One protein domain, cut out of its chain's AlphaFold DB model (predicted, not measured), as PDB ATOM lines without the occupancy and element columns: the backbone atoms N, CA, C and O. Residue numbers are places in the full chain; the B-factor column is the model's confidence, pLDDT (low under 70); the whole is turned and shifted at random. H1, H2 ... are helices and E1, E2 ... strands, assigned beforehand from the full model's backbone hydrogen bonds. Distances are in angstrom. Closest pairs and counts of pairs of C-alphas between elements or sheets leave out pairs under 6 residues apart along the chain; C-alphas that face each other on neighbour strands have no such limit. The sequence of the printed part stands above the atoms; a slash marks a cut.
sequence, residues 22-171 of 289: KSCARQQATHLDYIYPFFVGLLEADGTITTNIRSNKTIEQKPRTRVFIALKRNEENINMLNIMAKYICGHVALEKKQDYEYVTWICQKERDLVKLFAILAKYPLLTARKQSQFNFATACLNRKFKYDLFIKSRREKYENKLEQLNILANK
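What this domain is: This is residues 22 to 171 of the 289 residues of the protein "LAGLIDADG endonuclease domain-containing protein" of Erysiphe pisi (UniProt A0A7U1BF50). A strongly twisted antiparallel sheet of four strands has helices H1, H2, H3 and H4 over one face, its other face bare. The long H1 meets the sheet with its last residues and its residues 22 to 30 stick out, while H6 packs on residues 128 to 132 of H4, off the sheet. The printed part has 150 residues with six named helices and four named strands, in the order H1 E1 E2 H2 E3 E4 H3 H4 H5 H6; the sheet runs E1 E2 E4 E3, and the class is mixed, helices and strands. The whole is compact, with a radius of gyration of the C-alphas of 17.1 A and spans of 54 by 45 by 30 A.

How they stand to each other: Start with H1, residues 22 to 45, which is on the sheet. Next, E1, residues 47 to 52, and E2, residues 64 to 72, form a hairpin; look at N 48 and O 68, 2.7 A apart. H2, residues 75 to 88, touches H1 at a steep tilt of 64 degrees, opposite ways, closest at the C-alphas of Phe 39 and Met 84, 7.0 A. E3, residues 91 to 97, and E4, residues 100 to 107, form a hairpin, with N 93 and O 104 at 2.8 A. E4 is also antiparallel to E2, with N 69 and O 105 at 3.0 A. E2, H2 and E3 make a split strand-helix-strand unit, E4 between its two strands, with a right-handed crossover. H2 runs along E4, at 1 degrees on the local plane and a height over the sheet of 9.0 A. H3, residues 110 to 122, only just touches H2, with 3 pairs of C-alphas within 8 A, the closest Ile 88 and Leu 116 at 6.3 A. H4, residues 128 to 141, runs slantwise to E1 at 38 degrees on the local plane; the C-alphas of Ile 49 and Gln 133 are closest, 5.9 A. H5, residues 147 to 156, only grazes the sheet. H6, residues 161 to 169, touches H4 at a steep tilt of 65 degrees, closest at the C-alphas of Ala 128 and Gln 164, 5.8 A. Every O i to N i+4 pair is within hydrogen-bond range in H2, H4, H5 and H6; in H1 it is 19 of 20, in H3 8 of 9.

Where its parts are: Find C-alpha 22 at (23.492, -64.824, 48.978); from there H1 runs 34.6 A to C-alpha 45. E2 covers 25.8 A and E4 21.8 A. H4 runs 20.2 A, and H6 ends at C-alpha 169, (3.170, -31.819, 43.054).

The domain as a whole: The C-alphas of Ser 23 and Thr 58 are the farthest apart, 57.1 A. The printed part has no cut, and E1 to E2 is the one long link. Residues 22 to 29 are under pLDDT 70.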
ATOM      1  N   LYS A  22      24.762 -65.522  48.702       47.28
ATOM      2  CA  LYS A  22      23.492 -64.824  48.978       47.28
ATOM      3  C   LYS A  22      23.688 -63.554  49.810       47.28
ATOM      4  O   LYS A  22      22.994 -62.572  49.563       47.28
ATOM      5  N   SER A  23      24.612 -63.545  50.775       52.03
ATOM      6  CA  SER A  23      24.880 -62.365  51.613       52.03
ATOM      7  C   SER A  23      25.652 -61.289  50.848       52.03
ATOM      8  O   SER A  23      25.272 -60.126  50.919       52.03
ATOM      9  N   CYS A  24      26.646 -61.671  50.042       44.06
ATOM     10  CA  CYS A  24      27.386 -60.787  49.143       44.06
ATOM     11  C   CYS A  24      26.474 -60.213  48.049       44.06
ATOM     12  O   CYS A  24      26.458 -59.000  47.851       44.06
ATOM     13  N   ALA A  25      25.634 -61.035  47.405       42.94
ATOM     14  CA  ALA A  25      24.652 -60.543  46.435       42.94
ATOM     15  C   ALA A  25      23.618 -59.609  47.080       42.94
ATOM     16  O   ALA A  25      23.256 -58.596  46.489       42.94
ATOM     17  N   ARG A  26      23.174 -59.899  48.312       44.59
ATOM     18  CA  ARG A  26      22.271 -59.018  49.066       44.59
ATOM     19  C   ARG A  26      22.951 -57.707  49.457       44.59
ATOM     20  O   ARG A  26      22.332 -56.665  49.303       44.59
ATOM     21  N   GLN A  27      24.206 -57.740  49.901       57.09
ATOM     22  CA  GLN A  27      24.995 -56.545  50.224       57.09
ATOM     23  C   GLN A  27      25.267 -55.692  48.974       57.09
ATOM     24  O   GLN A  27      25.099 -54.473  49.008       57.09
ATOM     25  N   GLN A  28      25.602 -56.320  47.844       60.47
ATOM     26  CA  GLN A  28      25.724 -55.644  46.552       60.47
ATOM     27  C   GLN A  28      24.387 -55.064  46.086       60.47
ATOM     28  O   GLN A  28      24.356 -53.922  45.637       60.47
ATOM     29  N   ALA A  29      23.277 -55.791  46.237       61.22
ATOM     30  CA  ALA A  29      21.944 -55.287  45.915       61.22
ATOM     31  C   ALA A  29      21.585 -54.070  46.783       61.22
ATOM     32  O   ALA A  29      21.224 -53.033  46.236       61.22
ATOM     33  N   THR A  30      21.810 -54.134  48.101       71.94
ATOM     34  CA  THR A  30      21.599 -52.985  49.000       71.94
ATOM     35  C   THR A  30      22.502 -51.802  48.659       71.94
ATOM     36  O   THR A  30      22.094 -50.651  48.788       71.94
ATOM     37  N   HIS A  31      23.715 -52.066  48.171       81.75
ATOM     38  CA  HIS A  31      24.637 -51.031  47.723       81.75
ATOM     39  C   HIS A  31      24.165 -50.381  46.411       81.75
ATOM     40  O   HIS A  31      24.206 -49.160  46.273       81.75
ATOM     41  N   LEU A  32      23.662 -51.159  45.448       89.88
ATOM     42  CA  LEU A  32      23.096 -50.630  44.200       89.88
ATOM     43  C   LEU A  32      21.774 -49.885  44.422       89.88
ATOM     44  O   LEU A  32      21.522 -48.883  43.752       89.88
ATOM     45  N   ASP A  33      20.966 -50.321  45.388       90.62
ATOM     46  CA  ASP A  33      19.747 -49.627  45.810       90.62
ATOM     47  C   ASP A  33      20.044 -48.264  46.461       90.62
ATOM     48  O   ASP A  33      19.160 -47.411  46.517       90.62
ATOM     49  N   TYR A  34      21.292 -48.018  46.875       96.56
ATOM     50  CA  TYR A  34      21.773 -46.691  47.254       96.56
ATOM     51  C   TYR A  34      22.380 -45.916  46.076       96.56
ATOM     52  O   TYR A  34      21.957 -44.797  45.781       96.56
ATOM     53  N   ILE A  35      23.354 -46.510  45.375       98.06
ATOM     54  CA  ILE A  35      24.129 -45.828  44.327       98.06
ATOM     55  C   ILE A  35      23.251 -45.376  43.160       98.06
ATOM     56  O   ILE A  35      23.454 -44.279  42.639       98.06
ATOM     57  N   TYR A  36      22.277 -46.186  42.739       98.44
ATOM     58  CA  TYR A  36      21.435 -45.826  41.603       98.44
ATOM     59  C   TYR A  36      20.552 -44.608  41.894       98.44
ATOM     60  O   TYR A  36      20.693 -43.627  41.162       98.44
ATOM     61  N   PRO A  37      19.716 -44.575  42.951       98.69
ATOM     62  CA  PRO A  37      18.973 -43.362  43.276       98.69
ATOM     63  C   PRO A  37      19.876 -42.168  43.586       98.69
ATOM     64  O   PRO A  37      19.569 -41.072  43.124       98.69
ATOM     65  N   PHE A  38      20.994 -42.371  44.300       98.75
ATOM     66  CA  PHE A  38      21.972 -41.310  44.562       98.75
ATOM     67  C   PHE A  38      22.426 -40.655  43.258       98.75
ATOM     68  O   PHE A  38      22.358 -39.437  43.103       98.75
ATOM     69  N   PHE A  39      22.827 -41.455  42.273       98.75
ATOM     70  CA  PHE A  39      23.220 -40.925  40.977       98.75
ATOM     71  C   PHE A  39      22.082 -40.183  40.275       98.75
ATOM     72  O   PHE A  39      22.332 -39.141  39.675       98.75
ATOM     73  N   VAL A  40      20.845 -40.691  40.341       98.81
ATOM     74  CA  VAL A  40      19.688 -39.991  39.759       98.81
ATOM     75  C   VAL A  40      19.536 -38.607  40.391       98.81
ATOM     76  O   VAL A  40      19.419 -37.628  39.660       98.81
ATOM     77  N   GLY A  41      19.636 -38.499  41.718       98.75
ATOM     78  CA  GLY A  41      19.618 -37.210  42.417       98.75
ATOM     79  C   GLY A  41      20.734 -36.271  41.970       98.75
ATOM     80  O   GLY A  41      20.477 -35.109  41.654       98.75
ATOM     81  N   LEU A  42      21.961 -36.785  41.860       98.75
ATOM     82  CA  LEU A  42      23.116 -36.009  41.401       98.75
ATOM     83  C   LEU A  42      22.958 -35.534  39.944       98.75
ATOM     84  O   LEU A  42      23.286 -34.395  39.616       98.75
ATOM     85  N   LEU A  43      22.421 -36.386  39.066       98.69
ATOM     86  CA  LEU A  43      22.109 -36.063  37.672       98.69
ATOM     87  C   LEU A  43      21.026 -34.978  37.558       98.69
ATOM     88  O   LEU A  43      21.059 -34.170  36.623       98.69
ATOM     89  N   GLU A  44      20.064 -34.952  38.478       98.00
ATOM     90  CA  GLU A  44      19.036 -33.913  38.501       98.00
ATOM     91  C   GLU A  44      19.554 -32.569  38.991       98.00
ATOM     92  O   GLU A  44      19.178 -31.553  38.404       98.00
ATOM     93  N   ALA A  45      20.442 -32.585  39.984       97.88
ATOM     94  CA  ALA A  45      21.099 -31.399  40.515       97.88
ATOM     95  C   ALA A  45      22.077 -30.770  39.501       97.88
ATOM     96  O   ALA A  45      21.811 -29.698  38.967       97.88
ATOM     97  N   ASP A  46      23.167 -31.467  39.165       96.88
ATOM     98  CA  ASP A  46      24.288 -30.902  38.385       96.88
ATOM     99  C   ASP A  46      24.497 -31.568  37.018       96.88
ATOM    100  O   ASP A  46      25.360 -31.187  36.220       96.88
ATOM    101  N   GLY A  47      23.709 -32.595  36.709       97.62
ATOM    102  CA  GLY A  47      23.834 -33.300  35.448       97.62
ATOM    103  C   GLY A  47      23.149 -32.605  34.277       97.62
ATOM    104  O   GLY A  47      22.383 -31.654  34.412       97.62
ATOM    105  N   THR A  48      23.385 -33.104  33.070       97.62
ATOM    106  CA  THR A  48      22.778 -32.615  31.832       97.62
ATOM    107  C   THR A  48      22.477 -33.781  30.900       97.62
ATOM    108  O   THR A  48      23.358 -34.576  30.585       97.62
ATOM    109  N   ILE A  49      21.239 -33.841  30.397       97.81
ATOM    110  CA  ILE A  49      20.827 -34.737  29.314       97.81
ATOM    111  C   ILE A  49      20.683 -33.891  28.046       97.81
ATOM    112  O   ILE A  49      19.806 -33.027  27.938       97.81
ATOM    113  N   THR A  50      21.561 -34.124  27.075       95.69
ATOM    114  CA  THR A  50      21.538 -33.437  25.782       95.69
ATOM    115  C   THR A  50      21.313 -34.419  24.655       95.69
ATOM    116  O   THR A  50      21.770 -35.555  24.700       95.69
ATOM    117  N   THR A  51      20.630 -33.953  23.618       95.38
ATOM    118  CA  THR A  51      20.565 -34.644  22.337       95.38
ATOM    119  C   THR A  51      20.828 -33.614  21.251       95.38
ATOM    120  O   THR A  51      20.290 -32.504  21.312       95.38
ATOM    121  N   ASN A  52      21.690 -33.951  20.295       93.75
ATOM    122  CA  ASN A  52      22.091 -33.080  19.195       93.75
ATOM    123  C   ASN A  52      22.041 -33.839  17.867       93.75
ATOM    124  O   ASN A  52      22.243 -35.048  17.824       93.75
ATOM    125  N   ILE A  53      21.834 -33.112  16.777       93.44
ATOM    126  CA  ILE A  53      21.878 -33.633  15.411       93.44
ATOM    127  C   ILE A  53      22.871 -32.790  14.604       93.44
ATOM    128  O   ILE A  53      23.111 -31.628  14.937       93.44
ATOM    129  N   ARG A  54      23.477 -33.362  13.561       89.94
ATOM    130  CA  ARG A  54      24.329 -32.589  12.648       89.94
ATOM    131  C   ARG A  54      23.461 -31.655  11.805       89.94
ATOM    132  O   ARG A  54      22.364 -32.038  11.399       89.94
ATOM    133  N   SER A  55      23.975 -30.462  11.506       85.38
ATOM    134  CA  SER A  55      23.308 -29.477  10.647       85.38
ATOM    135  C   SER A  55      23.378 -29.885   9.176       85.38
ATOM    136  O   SER A  55      24.126 -29.309   8.392       85.38
ATOM    137  N   ASN A  56      22.610 -30.907   8.804       84.69
ATOM    138  CA  ASN A  56      22.364 -31.275   7.417       84.69
ATOM    139  C   ASN A  56      20.848 -31.405   7.214       84.69
ATOM    140  O   ASN A  56      20.195 -32.217   7.871       84.69
ATOM    141  N   LYS A  57      20.303 -30.550   6.342       78.88
ATOM    142  CA  LYS A  57      18.862 -30.387   6.124       78.88
ATOM    143  C   LYS A  57      18.277 -31.369   5.107       78.88
ATOM    144  O   LYS A  57      17.063 -31.538   5.081       78.88
ATOM    145  N   THR A  58      19.110 -32.007   4.285       79.81
ATOM    146  CA  THR A  58      18.641 -32.821   3.153       79.81
ATOM    147  C   THR A  58      18.403 -34.280   3.525       79.81
ATOM    148  O   THR A  58      17.594 -34.941   2.880       79.81
ATOM    149  N   ILE A  59      19.050 -34.777   4.583       89.06
ATOM    150  CA  ILE A  59      18.951 -36.175   5.012       89.06
ATOM    151  C   ILE A  59      18.388 -36.315   6.421       89.06
ATOM    152  O   ILE A  59      18.659 -35.517   7.323       89.06
ATOM    153  N   GLU A  60      17.648 -37.396   6.629       90.62
ATOM    154  CA  GLU A  60      17.250 -37.814   7.963       90.62
ATOM    155  C   GLU A  60      18.418 -38.480   8.686       90.62
ATOM    156  O   GLU A  60      19.095 -39.361   8.154       90.62
ATOM    157  N   GLN A  61      18.654 -38.069   9.929       90.56
ATOM    158  CA  GLN A  61      19.778 -38.557  10.721       90.56
ATOM    159  C   GLN A  61      19.325 -38.971  12.111       90.56
ATOM    160  O   GLN A  61      18.404 -38.387  12.684       90.56
ATOM    161  N   LYS A  62      20.014 -39.969  12.670       91.19
ATOM    162  CA  LYS A  62      19.850 -40.374  14.066       91.19
ATOM    163  C   LYS A  62      20.513 -39.320  14.968       91.19
ATOM    164  O   LYS A  62      21.723 -39.095  14.825       91.19
ATOM    165  N   PRO A  63      19.774 -38.654  15.874       94.25
ATOM    166  CA  PRO A  63      20.372 -37.740  16.838       94.25
ATOM    167  C   PRO A  63      21.313 -38.477  17.800       94.25
ATOM    168  O   PRO A  63      21.146 -39.660  18.085       94.25
ATOM    169  N   ARG A  64      22.309 -37.765  18.326       93.50
ATOM    170  CA  ARG A  64      23.253 -38.270  19.326       93.50
ATOM    171  C   ARG A  64      22.895 -37.731  20.696       93.50
ATOM    172  O   ARG A  64      22.904 -36.516  20.905       93.50
ATOM    173  N   THR A  65      22.631 -38.639  21.624       96.00
ATOM    174  CA  THR A  65      22.388 -38.325  23.030       96.00
ATOM    175  C   THR A  65      23.688 -38.399  23.826       96.00
ATOM    176  O   THR A  65      24.495 -39.306  23.644       96.00
ATOM    177  N   ARG A  66      23.886 -37.435  24.724       96.81
ATOM    178  CA  ARG A  66      24.961 -37.419  25.717       96.81
ATOM    179  C   ARG A  66      24.377 -37.010  27.059       96.81
ATOM    180  O   ARG A  66      23.738 -35.958  27.161       96.81
ATOM    181  N   VAL A  67      24.652 -37.816  28.074       98.31
ATOM    182  CA  VAL A  67      24.381 -37.512  29.478       98.31
ATOM    183  C   VAL A  67      25.709 -37.268  30.174       98.31
ATOM    184  O   VAL A  67      26.654 -38.027  29.973       98.31
ATOM    185  N   PHE A  68      25.818 -36.193  30.946       98.12
ATOM    186  CA  PHE A  68      27.044 -35.898  31.676       98.12
ATOM    187  C   PHE A  68      26.779 -35.142  32.975       98.12
ATOM    188  O   PHE A  68      25.747 -34.489  33.103       98.12
ATOM    189  N   ILE A  69      27.714 -35.227  33.916       98.44
ATOM    190  CA  ILE A  69      27.742 -34.465  35.170       98.44
ATOM    191  C   ILE A  69      29.131 -33.845  35.254       98.44
ATOM    192  O   ILE A  69      30.110 -34.581  35.151       98.44
ATOM    193  N   ALA A  70      29.218 -32.524  35.396       96.88
ATOM    194  CA  ALA A  70      30.485 -31.801  35.489       96.88
ATOM    195  C   ALA A  70      30.576 -31.111  36.851       96.88
ATOM    196  O   ALA A  70      29.732 -30.281  37.178       96.88
ATOM    197  N   LEU A  71      31.597 -31.452  37.635       97.00
ATOM    198  CA  LEU A  71      31.810 -30.930  38.986       97.00
ATOM    199  C   LEU A  71      33.187 -30.277  39.087       97.00
ATOM    200  O   LEU A  71      34.080 -30.549  38.282       97.00
ATOM    201  N   LYS A  72      33.391 -29.445  40.115       95.62
ATOM    202  CA  LYS A  72      34.724 -28.917  40.439       95.62
ATOM    203  C   LYS A  72      35.705 -30.075  40.636       95.62
ATOM    204  O   LYS A  72      35.394 -31.020  41.365       95.62
ATOM    205  N   ARG A  73      36.894 -29.974  40.038       95.94
ATOM    206  CA  ARG A  73      37.960 -30.961  40.215       95.94
ATOM    207  C   ARG A  73      38.533 -30.892  41.635       95.94
ATOM    208  O   ARG A  73      39.151 -29.905  42.023       95.94
ATOM    209  N   ASN A  74      38.301 -31.954  42.395       95.94
ATOM    210  CA  ASN A  74      38.933 -32.295  43.669       95.94
ATOM    211  C   ASN A  74      38.881 -33.823  43.824       95.94
ATOM    212  O   ASN A  74      38.179 -34.498  43.062       95.94
ATOM    213  N   GLU A  75      39.645 -34.369  44.765       97.25
ATOM    214  CA  GLU A  75      39.762 -35.818  44.944       97.25
ATOM    215  C   GLU A  75      38.419 -36.464  45.294       97.25
ATOM    216  O   GLU A  75      38.084 -37.518  44.759       97.25
ATOM    217  N   GLU A  76      37.599 -35.803  46.112       97.94
ATOM    218  CA  GLU A  76      36.305 -36.322  46.558       97.94
ATOM    219  C   GLU A  76      35.334 -36.501  45.386       97.94
ATOM    220  O   GLU A  76      34.730 -37.562  45.218       97.94
ATOM    221  N   ASN A  77      35.220 -35.494  44.518       98.25
ATOM    222  CA  ASN A  77      34.372 -35.556  43.332       98.25
ATOM    223  C   ASN A  77      34.917 -36.544  42.294       98.25
ATOM    224  O   ASN A  77      34.127 -37.221  41.637       98.25
ATOM    225  N   ILE A  78      36.242 -36.665  42.148       98.31
ATOM    226  CA  ILE A  78      36.853 -37.671  41.265       98.31
ATOM    227  C   ILE A  78      36.497 -39.079  41.750       98.31
ATOM    228  O   ILE A  78      36.010 -39.896  40.967       98.31
ATOM    229  N   ASN A  79      36.682 -39.351  43.042       98.19
ATOM    230  CA  ASN A  79      36.380 -40.644  43.646       98.19
ATOM    231  C   ASN A  79      34.894 -40.989  43.513       98.19
ATOM    232  O   ASN A  79      34.555 -42.080  43.049       98.19
ATOM    233  N   MET A  80      34.008 -40.040  43.822       98.31
ATOM    234  CA  MET A  80      32.567 -40.208  43.647       98.31
ATOM    235  C   MET A  80      32.202 -40.532  42.192       98.31
ATOM    236  O   MET A  80      31.477 -41.494  41.941       98.31
ATOM    237  N   LEU A  81      32.705 -39.779  41.211       98.50
ATOM    238  CA  LEU A  81      32.370 -40.019  39.804       98.50
ATOM    239  C   LEU A  81      32.974 -41.321  39.258       98.50
ATOM    240  O   LEU A  81      32.360 -41.954  38.398       98.50
ATOM    241  N   ASN A  82      34.114 -41.776  39.787       98.25
ATOM    242  CA  ASN A  82      34.663 -43.100  39.481       98.25
ATOM    243  C   ASN A  82      33.764 -44.229  40.008       98.25
ATOM    244  O   ASN A  82      33.552 -45.219  39.303       98.25
ATOM    245  N   ILE A  83      33.168 -44.070  41.198       97.06
ATOM    246  CA  ILE A  83      32.137 -44.992  41.708       97.06
ATOM    247  C   ILE A  83      30.945 -45.026  40.741       97.06
ATOM    248  O   ILE A  83      30.503 -46.111  40.355       97.06
ATOM    249  N   MET A  84      30.463 -43.865  40.283       97.12
ATOM    250  CA  MET A  84      29.356 -43.805  39.317       97.12
ATOM    251  C   MET A  84      29.715 -44.504  38.002       97.12
ATOM    252  O   MET A  84      28.944 -45.331  37.520       97.12
ATOM    253  N   ALA A  85      30.906 -44.252  37.448       97.06
ATOM    254  CA  ALA A  85      31.369 -44.909  36.225       97.06
ATOM    255  C   ALA A  85      31.426 -46.438  36.360       97.06
ATOM    256  O   ALA A  85      31.015 -47.150  35.443       97.06
ATOM    257  N   LYS A  86      31.870 -46.943  37.518       95.75
ATOM    258  CA  LYS A  86      31.936 -48.381  37.810       95.75
ATOM    259  C   LYS A  86      30.558 -49.050  37.799       95.75
ATOM    260  O   LYS A  86      30.422 -50.125  37.223       95.75
ATOM    261  N   TYR A  87      29.549 -48.443  38.427       95.00
ATOM    262  CA  TYR A  87      28.245 -49.095  38.632       95.00
ATOM    263  C   TYR A  87      27.181 -48.748  37.581       95.00
ATOM    264  O   TYR A  87      26.247 -49.525  37.381       95.00
ATOM    265  N   ILE A  88      27.307 -47.605  36.904       93.62
ATOM    266  CA  ILE A  88      26.299 -47.067  35.968       93.62
ATOM    267  C   ILE A  88      26.780 -47.139  34.517       93.62
ATOM    268  O   ILE A  88      25.960 -47.097  33.601       93.62
ATOM    269  N   CYS A  89      28.082 -47.369  34.301       94.25
ATOM    270  CA  CYS A  89      28.817 -47.221  33.037       94.25
ATOM    271  C   CYS A  89      29.176 -45.753  32.733       94.25
ATOM    272  O   CYS A  89      29.095 -44.877  33.593       94.25
ATOM    273  N   GLY A  90      29.627 -45.479  31.505       95.56
ATOM    274  CA  GLY A  90      30.230 -44.199  31.140       95.56
ATOM    275  C   GLY A  90      31.720 -44.145  31.480       95.56
ATOM    276  O   GLY A  90      32.357 -45.168  31.725       95.56
ATOM    277  N   HIS A  91      32.294 -42.949  31.439       97.50
ATOM    278  CA  HIS A  91      33.698 -42.718  31.780       97.50
ATOM    279  C   HIS A  91      33.872 -41.366  32.465       97.50
ATOM    280  O   HIS A  91      33.048 -40.468  32.286       97.50
ATOM    281  N   VAL A  92      34.952 -41.238  33.231       98.12
ATOM    282  CA  VAL A  92      35.357 -39.989  33.876       98.12
ATOM    283  C   VAL A  92      36.468 -39.346  33.056       98.12
ATOM    284  O   VAL A  92      37.425 -40.013  32.666       98.12
ATOM    285  N   ALA A  93      36.332 -38.052  32.790       97.19
ATOM    286  CA  ALA A  93      37.321 -37.228  32.115       97.19
ATOM    287  C   ALA A  93      37.719 -36.051  33.009       97.19
ATOM    288  O   ALA A  93      36.888 -35.481  33.720       97.19
ATOM    289  N   LEU A  94      38.999 -35.688  32.966       95.94
ATOM    290  CA  LEU A  94      39.522 -34.488  33.610       95.94
ATOM    291  C   LEU A  94      39.618 -33.399  32.545       95.94
ATOM    292  O   LEU A  94      40.327 -33.561  31.554       95.94
ATOM    293  N   GLU A  95      38.882 -32.310  32.735       90.81
ATOM    294  CA  GLU A  95      38.795 -31.217  31.773       90.81
ATOM    295  C   GLU A  95      39.414 -29.954  32.374       90.81
ATOM    296  O   GLU A  95      39.086 -29.552  33.492       90.81
ATOM    297  N   LYS A  96      40.307 -29.305  31.622       86.75
ATOM    298  CA  LYS A  96      40.908 -28.023  31.997       86.75
ATOM    299  C   LYS A  96      40.472 -26.958  31.004       86.75
ATOM    300  O   LYS A  96      40.723 -27.088  29.807       86.75
ATOM    301  N   LYS A  97      39.825 -25.902  31.496       80.25
ATOM    302  CA  LYS A  97      39.419 -24.752  30.687       80.25
ATOM    303  C   LYS A  97      39.869 -23.470  31.372       80.25
ATOM    304  O   LYS A  97      39.230 -23.059  32.333       80.25
ATOM    305  N   GLN A  98      40.916 -22.841  30.835       80.44
ATOM    306  CA  GLN A  98      41.500 -21.596  31.359       80.44
ATOM    307  C   GLN A  98      41.649 -21.661  32.893       80.44
ATOM    308  O   GLN A  98      42.483 -22.428  33.373       80.44
ATOM    309  N   ASP A  99      40.790 -20.952  33.631       81.50
ATOM    310  CA  ASP A  99      40.835 -20.798  35.092       81.50
ATOM    311  C   ASP A  99      40.048 -21.859  35.879       81.50
ATOM    312  O   ASP A  99      40.026 -21.840  37.111       81.50
ATOM    313  N   TYR A 100      39.375 -22.787  35.194       77.44
ATOM    314  CA  TYR A 100      38.529 -23.792  35.827       77.44
ATOM    315  C   TYR A 100      38.962 -25.206  35.462       77.44
ATOM    316  O   TYR A 100      39.104 -25.571  34.291       77.44
ATOM    317  N   GLU A 101      39.110 -26.028  36.496       92.25
ATOM    318  CA  GLU A 101      39.336 -27.459  36.362       92.25
ATOM    319  C   GLU A 101      38.076 -28.213  36.786       92.25
ATOM    320  O   GLU A 101      37.573 -28.056  37.906       92.25
ATOM    321  N   TYR A 102      37.572 -29.044  35.878       95.00
ATOM    322  CA  TYR A 102      36.391 -29.867  36.083       95.00
ATOM    323  C   TYR A 102      36.757 -31.347  36.044       95.00
ATOM    324  O   TYR A 102      37.694 -31.774  35.364       95.00
ATOM    325  N   VAL A 103      35.978 -32.141  36.765       97.31
ATOM    326  CA  VAL A 103      35.873 -33.578  36.542       97.31
ATOM    327  C   VAL A 103      34.484 -33.859  35.976       97.31
ATOM    328  O   VAL A 103      33.478 -33.421  36.539       97.31
ATOM    329  N   THR A 104      34.433 -34.574  34.853       97.88
ATOM    330  CA  THR A 104      33.193 -34.842  34.124       97.88
ATOM    331  C   THR A 104      32.952 -36.340  34.022       97.88
ATOM    332  O   THR A 104      33.762 -37.063  33.447       97.88
ATOM    333  N   TRP A 105      31.809 -36.818  34.508       98.50
ATOM    334  CA  TRP A 105      31.299 -38.142  34.151       98.50
ATOM    335  C   TRP A 105      30.477 -38.035  32.866       98.50
ATOM    336  O   TRP A 105      29.639 -37.142  32.748       98.50
ATOM    337  N   ILE A 106      30.715 -38.913  31.887       98.19
ATOM    338  CA  ILE A 106      30.108 -38.844  30.552       98.19
ATOM    339  C   ILE A 106      29.596 -40.220  30.108       98.19
ATOM    340  O   ILE A 106      30.355 -41.187  30.001       98.19
ATOM    341  N   CYS A 107      28.326 -40.267  29.705       98.12
ATOM    342  CA  CYS A 107      27.689 -41.394  29.035       98.12
ATOM    343  C   CYS A 107      27.127 -40.967  27.668       98.12
ATOM    344  O   CYS A 107      26.260 -40.099  27.565       98.12
ATOM    345  N   GLN A 108      27.656 -41.561  26.596       95.88
ATOM    346  CA  GLN A 108      27.272 -41.245  25.209       95.88
ATOM    347  C   GLN A 108      27.274 -42.453  24.263       95.88
ATOM    348  O   GLN A 108      26.799 -42.352  23.135       95.88
ATOM    349  N   LYS A 109      27.841 -43.591  24.685       94.38
ATOM    350  CA  LYS A 109      27.823 -44.823  23.888       94.38
ATOM    351  C   LYS A 109      26.430 -45.435  23.987       94.38
ATOM    352  O   LYS A 109      25.903 -45.551  25.087       94.38
ATOM    353  N   GLU A 110      25.867 -45.872  22.865       91.19
ATOM    354  CA  GLU A 110      24.493 -46.394  22.798       91.19
ATOM    355  C   GLU A 110      24.239 -47.525  23.807       91.19
ATOM    356  O   GLU A 110      23.287 -47.460  24.578       91.19
ATOM    357  N   ARG A 111      25.164 -48.488  23.912       92.75
ATOM    358  CA  ARG A 111      25.089 -49.581  24.897       92.75
ATOM    359  C   ARG A 111      25.036 -49.099  26.358       92.75
ATOM    360  O   ARG A 111      24.374 -49.718  27.184       92.75
ATOM    361  N   ASP A 112      25.744 -48.015  26.679       95.75
ATOM    362  CA  ASP A 112      25.815 -47.471  28.038       95.75
ATOM    363  C   ASP A 112      24.563 -46.619  28.318       95.75
ATOM    364  O   ASP A 112      24.024 -46.651  29.422       95.75
ATOM    365  N   LEU A 113      24.049 -45.917  27.299       95.44
ATOM    366  CA  LEU A 113      22.790 -45.172  27.371       95.44
ATOM    367  C   LEU A 113      21.603 -46.096  27.638       95.44
ATOM    368  O   LEU A 113      20.773 -45.760  28.473       95.44
ATOM    369  N   VAL A 114      21.539 -47.273  27.005       93.44
ATOM    370  CA  VAL A 114      20.476 -48.261  27.270       93.44
ATOM    371  C   VAL A 114      20.464 -48.678  28.745       93.44
ATOM    372  O   VAL A 114      19.408 -48.683  29.375       93.44
ATOM    373  N   LYS A 115      21.637 -48.957  29.330       95.19
ATOM    374  CA  LYS A 115      21.759 -49.305  30.756       95.19
ATOM    375  C   LYS A 115      21.349 -48.149  31.665       95.19
ATOM    376  O   LYS A 115      20.563 -48.342  32.590       95.19
ATOM    377  N   LEU A 116      21.835 -46.945  31.374       97.38
ATOM    378  CA  LEU A 116      21.449 -45.737  32.099       97.38
ATOM    379  C   LEU A 116      19.932 -45.508  32.031       97.38
ATOM    380  O   LEU A 116      19.313 -45.152  33.027       97.38
ATOM    381  N   PHE A 117      19.316 -45.729  30.873       95.94
ATOM    382  CA  PHE A 117      17.889 -45.492  30.676       95.94
ATOM    383  C   PHE A 117      17.050 -46.531  31.421       95.94
ATOM    384  O   PHE A 117      16.007 -46.177  31.963       95.94
ATOM    385  N   ALA A 118      17.528 -47.773  31.543       95.75
ATOM    386  CA  ALA A 118      16.915 -48.772  32.417       95.75
ATOM    387  C   ALA A 118      16.971 -48.356  33.902       95.75
ATOM    388  O   ALA A 118      15.986 -48.515  34.622       95.75
ATOM    389  N   ILE A 119      18.081 -47.756  34.353       97.62
ATOM    390  CA  ILE A 119      18.192 -47.188  35.709       97.62
ATOM    391  C   ILE A 119      17.185 -46.047  35.896       97.62
ATOM    392  O   ILE A 119      16.462 -46.041  36.887       97.62
ATOM    393  N   LEU A 120      17.087 -45.123  34.935       97.44
ATOM    394  CA  LEU A 120      16.133 -44.006  34.974       97.44
ATOM    395  C   LEU A 120      14.667 -44.452  34.866       97.44
ATOM    396  O   LEU A 120      13.782 -43.761  35.358       97.44
ATOM    397  N   ALA A 121      14.396 -45.605  34.254       95.88
ATOM    398  CA  ALA A 121      13.069 -46.211  34.255       95.88
ATOM    399  C   ALA A 121      12.722 -46.819  35.626       95.88
ATOM    400  O   ALA A 121      11.594 -46.667  36.090       95.88
ATOM    401  N   LYS A 122      13.691 -47.468  36.296       96.94
ATOM    402  CA  LYS A 122      13.522 -48.015  37.657       96.94
ATOM    403  C   LYS A 122      13.440 -46.912  38.721       96.94
ATOM    404  O   LYS A 122      12.671 -47.038  39.671       96.94
ATOM    405  N   TYR A 123      14.206 -45.835  38.552       97.94
ATOM    406  CA  TYR A 123      14.254 -44.675  39.442       97.94
ATOM    407  C   TYR A 123      13.955 -43.393  38.649       97.94
ATOM    408  O   TYR A 123      14.884 -42.688  38.243       97.94
ATOM    409  N   PRO A 124      12.668 -43.094  38.395       97.56
ATOM    410  CA  PRO A 124      12.272 -41.921  37.628       97.56
ATOM    411  C   PRO A 124      12.823 -40.605  38.185       97.56
ATOM    412  O   PRO A 124      12.860 -40.380  39.397       97.56
ATOM    413  N   LEU A 125      13.195 -39.710  37.271       98.19
ATOM    414  CA  LEU A 125      13.578 -38.329  37.573       98.19
ATOM    415  C   LEU A 125      12.397 -37.604  38.237       98.19
ATOM    416  O   LEU A 125      11.251 -37.801  37.834       98.19
ATOM    417  N   LEU A 126      12.653 -36.771  39.238       98.19
ATOM    418  CA  LEU A 126      11.642 -36.127  40.081       98.19
ATOM    419  C   LEU A 126      11.363 -34.666  39.702       98.19
ATOM    420  O   LEU A 126      10.368 -34.100  40.151       98.19
ATOM    421  N   THR A 127      12.191 -34.072  38.842       96.94
ATOM    422  CA  THR A 127      12.025 -32.711  38.314       96.94
ATOM    423  C   THR A 127      11.419 -32.718  36.910       96.94
ATOM    424  O   THR A 127      11.786 -33.530  36.047       96.94
ATOM    425  N   ALA A 128      10.517 -31.774  36.639       96.38
ATOM    426  CA  ALA A 128       9.869 -31.629  35.336       96.38
ATOM    427  C   ALA A 128      10.902 -31.340  34.237       96.38
ATOM    428  O   ALA A 128      10.866 -31.924  33.148       96.38
ATOM    429  N   ARG A 129      11.900 -30.493  34.536       94.19
ATOM    430  CA  ARG A 129      12.986 -30.190  33.591       94.19
ATOM    431  C   ARG A 129      13.720 -31.451  33.136       94.19
ATOM    432  O   ARG A 129      13.995 -31.588  31.942       94.19
ATOM    433  N   LYS A 130      14.082 -32.349  34.055       96.31
ATOM    434  CA  LYS A 130      14.883 -33.535  33.720       96.31
ATOM    435  C   LYS A 130      14.048 -34.612  33.056       96.31
ATOM    436  O   LYS A 130      14.519 -35.175  32.070       96.31
ATOM    437  N   GLN A 131      12.799 -34.806  33.480       96.81
ATOM    438  CA  GLN A 131      11.849 -35.663  32.763       96.81
ATOM    439  C   GLN A 131      11.663 -35.205  31.313       96.81
ATOM    440  O   GLN A 131      11.800 -36.009  30.398       96.81
ATOM    441  N   SER A 132      11.474 -33.906  31.072       96.00
ATOM    442  CA  SER A 132      11.369 -33.347  29.717       96.00
ATOM    443  C   SER A 132      12.622 -33.604  28.864       96.00
ATOM    444  O   SER A 132      12.534 -33.970  27.689       96.00
ATOM    445  N   GLN A 133      13.823 -33.456  29.442       96.25
ATOM    446  CA  GLN A 133      15.072 -33.768  28.737       96.25
ATOM    447  C   GLN A 133      15.212 -35.263  28.427       96.25
ATOM    448  O   GLN A 133      15.646 -35.614  27.328       96.25
ATOM    449  N   PHE A 134      14.854 -36.119  29.383       96.31
ATOM    450  CA  PHE A 134      14.918 -37.569  29.253       96.31
ATOM    451  C   PHE A 134      13.909 -38.097  28.232       96.31
ATOM    452  O   PHE A 134      14.299 -38.827  27.327       96.31
ATOM    453  N   ASN A 135      12.655 -37.647  28.288       94.81
ATOM    454  CA  ASN A 135      11.607 -38.022  27.339       94.81
ATOM    455  C   ASN A 135      12.008 -37.672  25.903       94.81
ATOM    456  O   ASN A 135      11.900 -38.506  25.004       94.81
ATOM    457  N   PHE A 136      12.555 -36.469  25.693       95.19
ATOM    458  CA  PHE A 136      13.084 -36.073  24.391       95.19
ATOM    459  C   PHE A 136      14.242 -36.972  23.932       95.19
ATOM    460  O   PHE A 136      14.280 -37.384  22.773       95.19
ATOM    461  N   ALA A 137      15.179 -37.303  24.825       95.00
ATOM    462  CA  ALA A 137      16.300 -38.182  24.504       95.00
ATOM    463  C   ALA A 137      15.835 -39.603  24.137       95.00
ATOM    464  O   ALA A 137      16.264 -40.137  23.117       95.00
ATOM    465  N   THR A 138      14.907 -40.178  24.903       92.81
ATOM    466  CA  THR A 138      14.300 -41.490  24.634       92.81
ATOM    467  C   THR A 138      13.567 -41.513  23.298       92.81
ATOM    468  O   THR A 138      13.781 -42.425  22.501       92.81
ATOM    469  N   ALA A 139      12.780 -40.477  22.989       90.81
ATOM    470  CA  ALA A 139      12.122 -40.348  21.689       90.81
ATOM    471  C   ALA A 139      13.126 -40.292  20.522       90.81
ATOM    472  O   ALA A 139      12.811 -40.727  19.415       90.81
ATOM    473  N   CYS A 140      14.341 -39.790  20.766       90.62
ATOM    474  CA  CYS A 140      15.394 -39.709  19.759       90.62
ATOM    475  C   CYS A 140      16.179 -41.012  19.546       90.62
ATOM    476  O   CYS A 140      16.816 -41.144  18.502       90.62
ATOM    477  N   LEU A 141      16.150 -41.970  20.481       85.56
ATOM    478  CA  LEU A 141      16.990 -43.173  20.398       85.56
ATOM    479  C   LEU A 141      16.676 -44.058  19.186       85.56
ATOM    480  O   LEU A 141      17.594 -44.607  18.586       85.56
ATOM    481  N   ASN A 142      15.403 -44.161  18.803       82.19
ATOM    482  CA  ASN A 142      14.945 -45.085  17.757       82.19
ATOM    483  C   ASN A 142      14.360 -44.368  16.534       82.19
ATOM    484  O   ASN A 142      13.670 -44.983  15.725       82.19
ATOM    485  N   ARG A 143      14.600 -43.059  16.399       88.06
ATOM    486  CA  ARG A 143      14.024 -42.236  15.328       88.06
ATOM    487  C   ARG A 143      15.110 -41.473  14.582       88.06
ATOM    488  O   ARG A 143      16.094 -41.021  15.168       88.06
ATOM    489  N   LYS A 144      14.911 -41.307  13.277       91.56
ATOM    490  CA  LYS A 144      15.666 -40.350  12.468       91.56
ATOM    491  C   LYS A 144      14.835 -39.081  12.315       91.56
ATOM    492  O   LYS A 144      13.610 -39.133  12.344       91.56
ATOM    493  N   PHE A 145      15.507 -37.946  12.188       92.19
ATOM    494  CA  PHE A 145      14.854 -36.652  12.029       92.19
ATOM    495  C   PHE A 145      15.510 -35.866  10.902       92.19
ATOM    496  O   PHE A 145      16.734 -35.904  10.744       92.19
ATOM    497  N   LYS A 146      14.706 -35.079  10.181       92.81
ATOM    498  CA  LYS A 146      15.209 -33.907   9.455       92.81
ATOM    499  C   LYS A 146      15.644 -32.837  10.456       92.81
ATOM    500  O   LYS A 146      15.043 -32.708  11.526       92.81
ATOM    501  N   TYR A 147      16.661 -32.053  10.098       92.75
ATOM    502  CA  TYR A 147      17.234 -31.032  10.981       92.75
ATOM    503  C   TYR A 147      16.177 -30.074  11.554       92.75
ATOM    504  O   TYR A 147      16.088 -29.928  12.770       92.75
ATOM    505  N   ASP A 148      15.334 -29.475  10.708       93.56
ATOM    506  CA  ASP A 148      14.376 -28.456  11.155       93.56
ATOM    507  C   ASP A 148      13.308 -29.035  12.103       93.56
ATOM    508  O   ASP A 148      13.008 -28.434  13.138       93.56
ATOM    509  N   LEU A 149      12.815 -30.252  11.830       93.00
ATOM    510  CA  LEU A 149      11.867 -30.951  12.707       93.00
ATOM    511  C   LEU A 149      12.498 -31.306  14.062       93.00
ATOM    512  O   LEU A 149      11.849 -31.176  15.102       93.00
ATOM    513  N   PHE A 150      13.768 -31.721  14.067       95.12
ATOM    514  CA  PHE A 150      14.506 -31.968  15.303       95.12
ATOM    515  C   PHE A 150      14.671 -30.686  16.127       95.12
ATOM    516  O   PHE A 150      14.442 -30.702  17.335       95.12
ATOM    517  N   ILE A 151      15.068 -29.577  15.494       94.75
ATOM    518  CA  ILE A 151      15.258 -28.294  16.184       94.75
ATOM    519  C   ILE A 151      13.938 -27.788  16.761       94.75
ATOM    520  O   ILE A 151      13.932 -27.347  17.912       94.75
ATOM    521  N   LYS A 152      12.837 -27.906  16.007       94.81
ATOM    522  CA  LYS A 152      11.483 -27.616  16.488       94.81
ATOM    523  C   LYS A 152      11.159 -28.461  17.727       94.81
ATOM    524  O   LYS A 152      11.073 -27.918  18.823       94.81
ATOM    525  N   SER A 153      11.190 -29.789  17.600       93.50
ATOM    526  CA  SER A 153      10.900 -30.725  18.703       93.50
ATOM    527  C   SER A 153      11.784 -30.494  19.942       93.50
ATOM    528  O   SER A 153      11.350 -30.634  21.083       93.50
ATOM    529  N   ARG A 154      13.056 -30.119  19.743       94.31
ATOM    530  CA  ARG A 154      13.996 -29.819  20.834       94.31
ATOM    531  C   ARG A 154      13.610 -28.563  21.614       94.31
ATOM    532  O   ARG A 154      13.892 -28.516  22.814       94.31
ATOM    533  N   ARG A 155      13.071 -27.539  20.946       93.19
ATOM    534  CA  ARG A 155      12.592 -26.300  21.584       93.19
ATOM    535  C   ARG A 155      11.298 -26.563  22.349       93.19
ATOM    536  O   ARG A 155      11.180 -26.132  23.490       93.19
ATOM    537  N   GLU A 156      10.415 -27.352  21.751       94.88
ATOM    538  CA  GLU A 156       9.065 -27.644  22.246       94.88
ATOM    539  C   GLU A 156       9.041 -28.656  23.405       94.88
ATOM    540  O   GLU A 156       8.051 -28.779  24.118       94.88
ATOM    541  N   LYS A 157      10.153 -29.348  23.696       94.50
ATOM    542  CA  LYS A 157      10.203 -30.386  24.747       94.50
ATOM    543  C   LYS A 157       9.814 -29.935  26.165       94.50
ATOM    544  O   LYS A 157       9.687 -30.791  27.034       94.50
ATOM    545  N   TYR A 158       9.705 -28.630  26.420       92.75
ATOM    546  CA  TYR A 158       9.294 -28.063  27.708       92.75
ATOM    547  C   TYR A 158       7.896 -27.421  27.677       92.75
ATOM    548  O   TYR A 158       7.510 -26.815  28.673       92.75
ATOM    549  N   GLU A 159       7.145 -27.518  26.576       92.44
ATOM    550  CA  GLU A 159       5.824 -26.879  26.441       92.44
ATOM    551  C   GLU A 159       4.856 -27.309  27.550       92.44
ATOM    552  O   GLU A 159       4.222 -26.468  28.182       92.44
ATOM    553  N   ASN A 160       4.857 -28.596  27.906       90.50
ATOM    554  CA  ASN A 160       3.975 -29.142  28.943       90.50
ATOM    555  C   ASN A 160       4.561 -29.030  30.364       90.50
ATOM    556  O   ASN A 160       4.175 -29.786  31.258       90.50
ATOM    557  N   LYS A 161       5.519 -28.120  30.609       91.44
ATOM    558  CA  LYS A 161       6.187 -27.999  31.920       91.44
ATOM    559  C   LYS A 161       5.190 -27.748  33.055       91.44
ATOM    560  O   LYS A 161       5.326 -28.359  34.108       91.44
ATOM    561  N   LEU A 162       4.202 -26.871  32.857       91.69
ATOM    562  CA  LEU A 162       3.230 -26.530  33.903       91.69
ATOM    563  C   LEU A 162       2.368 -27.737  34.302       91.69
ATOM    564  O   LEU A 162       2.200 -28.014  35.487       91.69
ATOM    565  N   GLU A 163       1.877 -28.485  33.316       94.31
ATOM    566  CA  GLU A 163       1.127 -29.721  33.545       94.31
ATOM    567  C   GLU A 163       1.982 -30.761  34.283       94.31
ATOM    568  O   GLU A 163       1.545 -31.333  35.280       94.31
ATOM    569  N   GLN A 164       3.239 -30.946  33.861       94.44
ATOM    570  CA  GLN A 164       4.172 -31.855  34.531       94.44
ATOM    571  C   GLN A 164       4.423 -31.458  35.991       94.44
ATOM    572  O   GLN A 164       4.424 -32.328  36.859       94.44
ATOM    573  N   LEU A 165       4.605 -30.165  36.280       95.06
ATOM    574  CA  LEU A 165       4.763 -29.671  37.651       95.06
ATOM    575  C   LEU A 165       3.526 -29.979  38.502       95.06
ATOM    576  O   LEU A 165       3.668 -30.474  39.617       95.06
ATOM    577  N   ASN A 166       2.319 -29.771  37.964       94.62
ATOM    578  CA  ASN A 166       1.073 -30.096  38.662       94.62
ATOM    579  C   ASN A 166       0.946 -31.600  38.941       94.62
ATOM    580  O   ASN A 166       0.568 -31.997  40.043       94.62
ATOM    581  N   ILE A 167       1.303 -32.452  37.977       95.25
ATOM    582  CA  ILE A 167       1.322 -33.907  38.172       95.25
ATOM    583  C   ILE A 167       2.308 -34.276  39.287       95.25
ATOM    584  O   ILE A 167       1.963 -35.054  40.175       95.25
ATOM    585  N   LEU A 168       3.524 -33.723  39.267       95.56
ATOM    586  CA  LEU A 168       4.566 -34.041  40.248       95.56
ATOM    587  C   LEU A 168       4.233 -33.540  41.652       95.56
ATOM    588  O   LEU A 168       4.475 -34.267  42.612       95.56
ATOM    589  N   ALA A 169       3.617 -32.364  41.776       94.19
ATOM    590  CA  ALA A 169       3.170 -31.819  43.054       94.19
ATOM    591  C   ALA A 169       2.165 -32.732  43.776       94.19
ATOM    592  O   ALA A 169       2.158 -32.786  45.003       94.19
ATOM    593  N   ASN A 170       1.364 -33.485  43.018       94.12
ATOM    594  CA  ASN A 170       0.369 -34.415  43.551       94.12
ATOM    595  C   ASN A 170       0.888 -35.856  43.709       94.12
ATOM    596  O   ASN A 170       0.159 -36.727  44.191       94.12
ATOM    597  N   LYS A 171       2.135 -36.148  43.313       94.88
ATOM    598  CA  LYS A 171       2.719 -37.481  43.511       94.88
ATOM    599  C   LYS A 171       3.122 -37.699  44.968       94.88
ATOM    600  O   LYS A 171       3.573 -36.796  45.667       94.88
TER     601      LYS A 171